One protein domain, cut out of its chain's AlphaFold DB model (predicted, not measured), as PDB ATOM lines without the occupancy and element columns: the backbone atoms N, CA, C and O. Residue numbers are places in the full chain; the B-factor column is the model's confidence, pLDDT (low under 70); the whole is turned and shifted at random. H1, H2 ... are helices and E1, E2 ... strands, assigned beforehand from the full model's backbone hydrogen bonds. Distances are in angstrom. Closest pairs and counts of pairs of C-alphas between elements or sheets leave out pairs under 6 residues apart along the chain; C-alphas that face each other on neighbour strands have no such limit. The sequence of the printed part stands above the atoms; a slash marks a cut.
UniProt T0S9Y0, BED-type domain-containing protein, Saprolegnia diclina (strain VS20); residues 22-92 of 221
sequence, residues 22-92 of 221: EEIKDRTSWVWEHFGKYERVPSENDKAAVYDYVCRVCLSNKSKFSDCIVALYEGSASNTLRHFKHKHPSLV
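AT A GLANCE: This is residues 22 to 92 of the 221 residues of the protein "BED-type domain-containing protein" of Saprolegnia diclina (strain VS20) (UniProt T0S9Y0). What shape is it? A strand hairpin, E1 and E2, forms the middle, its long loop at one end, H2 packed with H3 beside it and H4 on another side. What makes it? H1, E1, E2, H2, H3 and H4, in that order, hold under half of the 71 printed residues, mixed in class. It is compact, spanning 31 by 27 by 18 A, with radius of gyration of the C-alphas 11.6 A.

HOW THE PARTS SIT: Which strands pair? E1, residues 35 to 38, and E2, 53 to 55, form an antiparallel hairpin; N 36 and O 54, 3.0 A, are within hydrogen-bond range. Which helices touch? H2, residues 56 to 60, touches H3, 65 to 68, closest at C-alphas 58 and 68, 5.3 A. H1, residues 30 to 34, and H4, 78 to 87, only just touch, with 3 pairs of C-alphas within 8 A. Are O i to N i+4 pairs within range? Each is in H2 and H4; H1 has 0 of 1, but 2 of 2 O i to N i+3.

IN THESE COORDINATES: Where does H4 begin? C-alpha 78 is at (134.434, 121.976, 163.785). Where does it end? C-alpha 87, 14.2 A away, is at (135.711, 118.625, 150.018).

THE WHOLE: Any cut? The printed part has no cut. Where is pLDDT low? Residues 25 and 41 to 51 are under 70.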
ATOM      1  N   GLU A  22     149.699 108.992 162.397       80.44
ATOM      2  CA  GLU A  22     149.145 108.432 163.620       80.44
ATOM      3  C   GLU A  22     147.613 108.428 163.566       80.44
ATOM      4  O   GLU A  22     146.951 109.330 163.028       80.44
ATOM      5  N   GLU A  23     147.041 107.359 164.108       77.94
ATOM      6  CA  GLU A  23     145.608 107.237 164.332       77.94
ATOM      7  C   GLU A  23     145.214 108.024 165.584       77.94
ATOM      8  O   GLU A  23     145.850 107.922 166.632       77.94
ATOM      9  N   ILE A  24     144.136 108.800 165.483       78.94
ATOM     10  CA  ILE A  24     143.644 109.621 166.585       78.94
ATOM     11  C   ILE A  24     142.721 108.753 167.440       78.94
ATOM     12  O   ILE A  24     141.519 108.663 167.193       78.94
ATOM     13  N   LYS A  25     143.305 108.092 168.439       63.94
ATOM     14  CA  LYS A  25     142.561 107.351 169.462       63.94
ATOM     15  C   LYS A  25     141.941 108.367 170.439       63.94
ATOM     16  O   LYS A  25     142.424 109.489 170.552       63.94
ATOM     17  N   ASP A  26     140.818 108.021 171.060       70.56
ATOM     18  CA  ASP A  26     140.076 108.850 172.038       70.56
ATOM     19  C   ASP A  26     139.106 109.912 171.498       70.56
ATOM     20  O   ASP A  26     138.618 110.752 172.257       70.56
ATOM     21  N   ARG A  27     138.722 109.862 170.216       75.62
ATOM     22  CA  ARG A  27     137.677 110.757 169.691       75.62
ATOM     23  C   ARG A  27     136.471 109.997 169.158       75.62
ATOM     24  O   ARG A  27     136.583 109.144 168.292       75.62
ATOM     25  N   THR A  28     135.291 110.346 169.666       77.69
ATOM     26  CA  THR A  28     134.029 109.623 169.418       77.69
ATOM     27  C   THR A  28     133.316 110.009 168.120       77.69
ATOM     28  O   THR A  28     132.285 109.430 167.787       77.69
ATOM     29  N   SER A  29     133.817 111.003 167.384       83.38
ATOM     30  CA  SER A  29     133.196 111.441 166.131       83.38
ATOM     31  C   SER A  29     133.739 110.649 164.942       83.38
ATOM     32  O   SER A  29     134.951 110.596 164.754       83.38
ATOM     33  N   TRP A  30     132.838 110.131 164.099       88.31
ATOM     34  CA  TRP A  30     133.153 109.404 162.854       88.31
ATOM     35  C   TRP A  30     134.146 110.148 161.950       88.31
ATOM     36  O   TRP A  30     134.915 109.536 161.220       88.31
ATOM     37  N   VAL A  31     134.160 111.485 162.012       89.56
ATOM     38  CA  VAL A  31     135.040 112.306 161.178       89.56
ATOM     39  C   VAL A  31     136.515 111.973 161.416       89.56
ATOM     40  O   VAL A  31     137.302 112.040 160.478       89.56
ATOM     41  N   TRP A  32     136.896 111.574 162.635       90.06
ATOM     42  CA  TRP A  32     138.291 111.317 163.007       90.06
ATOM     43  C   TRP A  32     138.889 110.078 162.350       90.06
ATOM     44  O   TRP A  32     140.100 110.048 162.159       90.06
ATOM     45  N   GLU A  33     138.062 109.130 161.903       89.69
ATOM     46  CA  GLU A  33     138.501 107.961 161.123       89.69
ATOM     47  C   GLU A  33     139.177 108.371 159.803       89.69
ATOM     48  O   GLU A  33     139.965 107.628 159.216       89.69
ATOM     49  N   HIS A  34     138.896 109.587 159.332       92.31
ATOM     50  CA  HIS A  34     139.426 110.113 158.082       92.31
ATOM     51  C   HIS A  34     140.548 111.137 158.254       92.31
ATOM     52  O   HIS A  34     141.058 111.653 157.255       92.31
ATOM     53  N   PHE A  35     140.956 111.427 159.488       91.44
ATOM     54  CA  PHE A  35     142.078 112.313 159.773       91.44
ATOM     55  C   PHE A  35     143.239 111.531 160.378       91.44
ATOM     56  O   PHE A  35     143.076 110.492 161.010       91.44
ATOM     57  N   GLY A  36     144.452 111.998 160.124       89.56
ATOM     58  CA  GLY A  36     145.652 111.494 160.778       89.56
ATOM     59  C   GLY A  36     146.460 112.650 161.330       89.56
ATOM     60  O   GLY A  36     146.430 113.743 160.753       89.56
ATOM     61  N   LYS A  37     147.161 112.400 162.437       87.81
ATOM     62  CA  LYS A  37     148.183 113.322 162.922       87.81
ATOM     63  C   LYS A  37     149.506 112.993 162.231       87.81
ATOM     64  O   LYS A  37     149.843 111.819 162.101       87.81
ATOM     65  N   TYR A  38     150.232 114.000 161.765       78.94
ATOM     66  CA  TYR A  38     151.593 113.797 161.272       78.94
ATOM     67  C   TYR A  38     152.546 113.554 162.440       78.94
ATOM     68  O   TYR A  38     152.621 114.373 163.353       78.94
ATOM     69  N   GLU A  39     153.304 112.459 162.385       72.25
ATOM     70  CA  GLU A  39     154.353 112.178 163.377       72.25
ATOM     71  C   GLU A  39     155.574 113.098 163.177       72.25
ATOM     72  O   GLU A  39     156.247 113.489 164.129       72.25
ATOM     73  N   ARG A  40     155.836 113.503 161.926       70.56
ATOM     74  CA  ARG A  40     156.850 114.506 161.571       70.56
ATOM     75  C   ARG A  40     156.251 115.562 160.664       70.56
ATOM     76  O   ARG A  40     155.801 115.243 159.567       70.56
ATOM     77  N   VAL A  41     156.277 116.813 161.111       65.38
ATOM     78  CA  VAL A  41     155.868 117.964 160.302       65.38
ATOM     79  C   VAL A  41     156.738 118.004 159.035       65.38
ATOM     80  O   VAL A  41     157.964 117.965 159.151       65.38
ATOM     81  N   PRO A  42     156.152 118.018 157.824       65.56
ATOM     82  CA  PRO A  42     156.926 118.186 156.599       65.56
ATOM     83  C   PRO A  42     157.659 119.526 156.619       65.56
ATOM     84  O   PRO A  42     157.088 120.519 157.062       65.56
ATOM     85  N   SER A  43     158.873 119.575 156.073       64.56
ATOM     86  CA  SER A  43     159.698 120.795 156.024       64.56
ATOM     87  C   SER A  43     159.003 121.975 155.330       64.56
ATOM     88  O   SER A  43     159.232 123.138 155.654       64.56
ATOM     89  N   GLU A  44     158.069 121.691 154.417       63.91
ATOM     90  CA  GLU A  44     157.188 122.681 153.781       63.91
ATOM     91  C   GLU A  44     156.288 123.442 154.776       63.91
ATOM     92  O   GLU A  44     155.755 124.500 154.443       63.91
ATOM     93  N   ASN A  45     156.132 122.931 155.998       60.22
ATOM     94  CA  ASN A  45     155.255 123.451 157.039       60.22
ATOM     95  C   ASN A  45     156.018 123.958 158.284       60.22
ATOM     96  O   ASN A  45     155.395 124.336 159.274       60.22
ATOM     97  N   ASP A  46     157.354 124.056 158.223       59.31
ATOM     98  CA  ASP A  46     158.221 124.482 159.342       59.31
ATOM     99  C   ASP A  46     157.877 125.875 159.906       59.31
ATOM    100  O   ASP A  46     158.244 126.216 161.029       59.31
ATOM    101  N   LYS A  47     157.157 126.706 159.141       58.78
ATOM    102  CA  LYS A  47     156.763 128.064 159.548       58.78
ATOM    103  C   LYS A  47     155.423 128.136 160.283       58.78
ATOM    104  O   LYS A  47     155.106 129.192 160.824       58.78
ATOM    105  N   ALA A  48     154.625 127.067 160.293       54.38
ATOM    106  CA  ALA A  48     153.270 127.096 160.829       54.38
ATOM    107  C   ALA A  48     153.048 125.959 161.833       54.38
ATOM    108  O   ALA A  48     152.607 124.864 161.492       54.38
ATOM    109  N   ALA A  49     153.284 126.264 163.109       53.09
ATOM    110  CA  ALA A  49     153.085 125.383 164.265       53.09
ATOM    111  C   ALA A  49     151.613 124.969 164.532       53.09
ATOM    112  O   ALA A  49     151.268 124.608 165.651       53.09
ATOM    113  N   VAL A  50     150.712 125.078 163.550       55.75
ATOM    114  CA  VAL A  50     149.248 125.040 163.756       55.75
ATOM    115  C   VAL A  50     148.571 123.884 163.001       55.75
ATOM    116  O   VAL A  50     147.352 123.718 163.040       55.75
ATOM    117  N   TYR A  51     149.340 123.044 162.311       68.06
ATOM    118  CA  TYR A  51     148.806 122.146 161.288       68.06
ATOM    119  C   TYR A  51     149.291 120.705 161.452       68.06
ATOM    120  O   TYR A  51     149.970 120.151 160.592       68.06
ATOM    121  N   ASP A  52     148.893 120.083 162.556       77.62
ATOM    122  CA  ASP A  52     149.262 118.696 162.863       77.62
ATOM    123  C   ASP A  52     148.376 117.658 162.156       77.62
ATOM    124  O   ASP A  52     148.703 116.471 162.143       77.62
ATOM    125  N   TYR A  53     147.240 118.078 161.589       88.44
ATOM    126  CA  TYR A  53     146.182 117.173 161.147       88.44
ATOM    127  C   TYR A  53     145.926 117.261 159.653       88.44
ATOM    128  O   TYR A  53     145.802 118.343 159.077       88.44
ATOM    129  N   VAL A  54     145.785 116.090 159.031       90.62
ATOM    130  CA  VAL A  54     145.604 115.972 157.586       90.62
ATOM    131  C   VAL A  54     144.470 115.020 157.247       90.62
ATOM    132  O   VAL A  54     144.303 113.964 157.859       90.62
ATOM    133  N   CYS A  55     143.683 115.405 156.246       93.56
ATOM    134  CA  CYS A  55     142.625 114.588 155.676       93.56
ATOM    135  C   CYS A  55     143.221 113.445 154.834       93.56
ATOM    136  O   CYS A  55     143.796 113.671 153.762       93.56
ATOM    137  N   ARG A  56     143.036 112.199 155.289       93.19
ATOM    138  CA  ARG A  56     143.501 110.974 154.609       93.19
ATOM    139  C   ARG A  56     142.842 110.792 153.239       93.19
ATOM    140  O   ARG A  56     143.456 110.239 152.327       93.19
ATOM    141  N   VAL A  57     141.615 111.291 153.077       94.50
ATOM    142  CA  VAL A  57     140.852 111.205 151.821       94.50
ATOM    143  C   VAL A  57     141.426 112.157 150.769       94.50
ATOM    144  O   VAL A  57     141.697 111.727 149.649       94.50
ATOM    145  N   CYS A  58     141.687 113.424 151.118       94.06
ATOM    146  CA  CYS A  58     142.368 114.365 150.217       94.06
ATOM    147  C   CYS A  58     143.742 113.844 149.785       94.06
ATOM    148  O   CYS A  58     144.076 113.898 148.599       94.06
ATOM    149  N   LEU A  59     144.507 113.301 150.738       90.12
ATOM    150  CA  LEU A  59     145.839 112.763 150.480       90.12
ATOM    151  C   LEU A  59     145.790 111.566 149.516       90.12
ATOM    152  O   LEU A  59     146.532 111.533 148.535       90.12
ATOM    153  N   SER A  60     144.862 110.629 149.736       90.75
ATOM    154  CA  SER A  60     144.645 109.471 148.853       90.75
ATOM    155  C   SER A  60     144.239 109.880 147.434       90.75
ATOM    156  O   SER A  60     144.656 109.257 146.460       90.75
ATOM    157  N   ASN A  61     143.486 110.974 147.301       92.38
ATOM    158  CA  ASN A  61     143.052 111.521 146.014       92.38
ATOM    159  C   ASN A  61     144.123 112.368 145.304       92.38
ATOM    160  O   ASN A  61     143.801 113.060 144.340       92.38
ATOM    161  N   LYS A  62     145.384 112.342 145.765       88.00
ATOM    162  CA  LYS A  62     146.502 113.119 145.197       88.00
ATOM    163  C   LYS A  62     146.224 114.629 145.136       88.00
ATOM    164  O   LYS A  62     146.706 115.315 144.235       88.00
ATOM    165  N   SER A  63     145.429 115.152 146.076       88.25
ATOM    166  CA  SER A  63     145.254 116.602 146.225       88.25
ATOM    167  C   SER A  63     146.571 117.250 146.655       88.25
ATOM    168  O   SER A  63     147.444 116.584 147.217       88.25
ATOM    169  N   LYS A  64     146.722 118.556 146.409       87.81
ATOM    170  CA  LYS A  64     147.876 119.305 146.921       87.81
ATOM    171  C   LYS A  64     147.921 119.182 148.438       87.81
ATOM    172  O   LYS A  64     146.890 119.325 149.089       87.81
ATOM    173  N   PHE A  65     149.111 118.959 148.992       84.31
ATOM    174  CA  PHE A  65     149.280 118.728 150.425       84.31
ATOM    175  C   PHE A  65     148.674 119.854 151.281       84.31
ATOM    176  O   PHE A  65     147.953 119.574 152.235       84.31
ATOM    177  N   SER A  66     148.850 121.111 150.859       85.19
ATOM    178  CA  SER A  66     148.250 122.298 151.484       85.19
ATOM    179  C   SER A  66     146.730 122.219 151.645       85.19
ATOM    180  O   SER A  66     146.188 122.724 152.622       85.19
ATOM    181  N   ASP A  67     146.037 121.572 150.707       88.50
ATOM    182  CA  ASP A  67     144.577 121.448 150.726       88.50
ATOM    183  C   ASP A  67     144.111 120.323 151.654       88.50
ATOM    184  O   ASP A  67     142.940 120.279 152.032       88.50
ATOM    185  N   CYS A  68     145.012 119.399 151.996       90.00
ATOM    186  CA  CYS A  68     144.750 118.275 152.886       90.00
ATOM    187  C   CYS A  68     144.890 118.673 154.363       90.00
ATOM    188  O   CYS A  68     144.360 117.974 155.227       90.00
ATOM    189  N   ILE A  69     145.611 119.759 154.653       88.81
ATOM    190  CA  ILE A  69     145.874 120.254 156.004       88.81
ATOM    191  C   ILE A  69     144.611 120.863 156.616       88.81
ATOM    192  O   ILE A  69     143.901 121.649 155.987       88.81
ATOM    193  N   VAL A  70     144.352 120.540 157.884       88.69
ATOM    194  CA  VAL A  70     143.260 121.129 158.661       88.69
ATOM    195  C   VAL A  70     143.773 121.593 160.020       88.69
ATOM    196  O   VAL A  70     144.331 120.814 160.788       88.69
ATOM    197  N   ALA A  71     143.534 122.866 160.341       84.94
ATOM    198  CA  ALA A  71     143.787 123.394 161.678       84.94
ATOM    199  C   ALA A  71     142.785 122.818 162.679       84.94
ATOM    200  O   ALA A  71     141.571 122.921 162.469       84.94
ATOM    201  N   LEU A  72     143.281 122.302 163.799       82.38
ATOM    202  CA  LEU A  72     142.449 122.035 164.965       82.38
ATOM    203  C   LEU A  72     142.657 123.124 166.004       82.38
ATOM    204  O   LEU A  72     143.786 123.450 166.349       82.38
ATOM    205  N   TYR A  73     141.553 123.634 166.533       78.38
ATOM    206  CA  TYR A  73     141.558 124.529 167.681       78.38
ATOM    207  C   TYR A  73     141.033 123.750 168.887       78.38
ATOM    208  O   TYR A  73     139.946 123.179 168.794       78.38
ATOM    209  N   GLU A  74     141.826 123.642 169.958       80.94
ATOM    210  CA  GLU A  74     141.462 122.945 171.212       80.94
ATOM    211  C   GLU A  74     140.945 121.506 171.010       80.94
ATOM    212  O   GLU A  74     140.094 120.998 171.733       80.94
ATOM    213  N   GLY A  75     141.413 120.829 169.958       76.94
ATOM    214  CA  GLY A  75     140.925 119.496 169.613       76.94
ATOM    215  C   GLY A  75     139.465 119.443 169.138       76.94
ATOM    216  O   GLY A  75     138.924 118.350 168.981       76.94
ATOM    217  N   SER A  76     138.834 120.572 168.827       82.19
ATOM    218  CA  SER A  76     137.487 120.608 168.261       82.19
ATOM    219  C   SER A  76     137.423 120.019 166.844       82.19
ATOM    220  O   SER A  76     138.321 120.205 166.023       82.19
ATOM    221  N   ALA A  77     136.317 119.332 166.537       85.06
ATOM    222  CA  ALA A  77     136.031 118.757 165.221       85.06
ATOM    223  C   ALA A  77     135.369 119.746 164.238       85.06
ATOM    224  O   ALA A  77     134.999 119.369 163.127       85.06
ATOM    225  N   SER A  78     135.167 121.012 164.622       87.38
ATOM    226  CA  SER A  78     134.434 121.976 163.785       87.38
ATOM    227  C   SER A  78     135.103 122.196 162.426       87.38
ATOM    228  O   SER A  78     134.437 122.181 161.389       87.38
ATOM    229  N   ASN A  79     136.430 122.337 162.412       89.00
ATOM    230  CA  ASN A  79     137.185 122.561 161.181       89.00
ATOM    231  C   ASN A  79     137.278 121.297 160.319       89.00
ATOM    232  O   ASN A  79     137.144 121.387 159.098       89.00
ATOM    233  N   THR A  80     137.427 120.117 160.932       90.44
ATOM    234  CA  THR A  80     137.436 118.833 160.209       90.44
ATOM    235  C   THR A  80     136.088 118.548 159.570       90.44
ATOM    236  O   THR A  80     136.026 118.184 158.394       90.44
ATOM    237  N   LEU A  81     134.992 118.812 160.284       91.00
ATOM    238  CA  LEU A  81     133.645 118.679 159.742       91.00
ATOM    239  C   LEU A  81     133.377 119.682 158.613       91.00
ATOM    240  O   LEU A  81     132.792 119.317 157.593       91.00
ATOM    241  N   ARG A  82     133.811 120.941 158.765       92.50
ATOM    242  CA  ARG A  82     133.689 121.968 157.716       92.50
ATOM    243  C   ARG A  82     134.447 121.565 156.453       92.50
ATOM    244  O   ARG A  82     133.889 121.651 155.361       92.50
ATOM    245  N   HIS A  83     135.677 121.078 156.615       93.25
ATOM    246  CA  HIS A  83     136.476 120.530 155.524       93.25
ATOM    247  C   HIS A  83     135.733 119.381 154.824       93.25
ATOM    248  O   HIS A  83     135.559 119.422 153.607       93.25
ATOM    249  N   PHE A  84     135.207 118.408 155.578       93.00
ATOM    250  CA  PHE A  84     134.475 117.264 155.021       93.00
ATOM    251  C   PHE A  84     133.227 117.664 154.241       93.00
ATOM    252  O   PHE A  84     133.024 117.192 153.126       93.00
ATOM    253  N   LYS A  85     132.421 118.585 154.777       92.06
ATOM    254  CA  LYS A  85     131.230 119.094 154.081       92.06
ATOM    255  C   LYS A  85     131.566 119.724 152.732       92.06
ATOM    256  O   LYS A  85     130.769 119.623 151.806       92.06
ATOM    257  N   HIS A  86     132.730 120.357 152.618       94.19
ATOM    258  CA  HIS A  86     133.103 121.104 151.423       94.19
ATOM    259  C   HIS A  86     133.902 120.277 150.406       94.19
ATOM    260  O   HIS A  86     133.733 120.452 149.201       94.19
ATOM    261  N   LYS A  87     134.804 119.409 150.872       94.75
ATOM    262  CA  LYS A  87     135.711 118.625 150.018       94.75
ATOM    263  C   LYS A  87     135.215 117.200 149.780       94.75
ATOM    264  O   LYS A  87     135.530 116.612 148.748       94.75
ATOM    265  N   HIS A  88     134.421 116.656 150.702       93.88
ATOM    266  CA  HIS A  88     133.941 115.271 150.680       93.88
ATOM    267  C   HIS A  88     132.440 115.153 151.013       93.88
ATOM    268  O   HIS A  88     132.065 114.346 151.867       93.88
ATOM    269  N   PRO A  89     131.547 115.918 150.351       93.50
ATOM    270  CA  PRO A  89     130.121 115.932 150.688       93.50
ATOM    271  C   PRO A  89     129.450 114.556 150.555       93.50
ATOM    272  O   PRO A  89     128.486 114.276 151.258       93.50
ATOM    273  N   SER A  90     129.965 113.683 149.685       93.31
ATOM    274  CA  SER A  90     129.473 112.312 149.500       93.31
ATOM    275  C   SER A  90     129.771 111.379 150.675       93.31
ATOM    276  O   SER A  90     129.060 110.392 150.844       93.31
ATOM    277  N   LEU A  91     130.802 111.681 151.471       90.69
ATOM    278  CA  LEU A  91     131.196 110.899 152.645       90.69
ATOM    279  C   LEU A  91     130.536 111.396 153.929       90.69
ATOM    280  O   LEU A  91     130.584 110.706 154.941       90.69
ATOM    281  N   VAL A  92     129.919 112.581 153.908       90.25
ATOM    282  CA  VAL A  92     129.146 113.064 155.052       90.25
ATOM    283  C   VAL A  92     127.927 112.155 155.202       90.25
ATOM    284  O   VAL A  92     127.134 112.076 154.258       90.25
TER     285      VAL A  92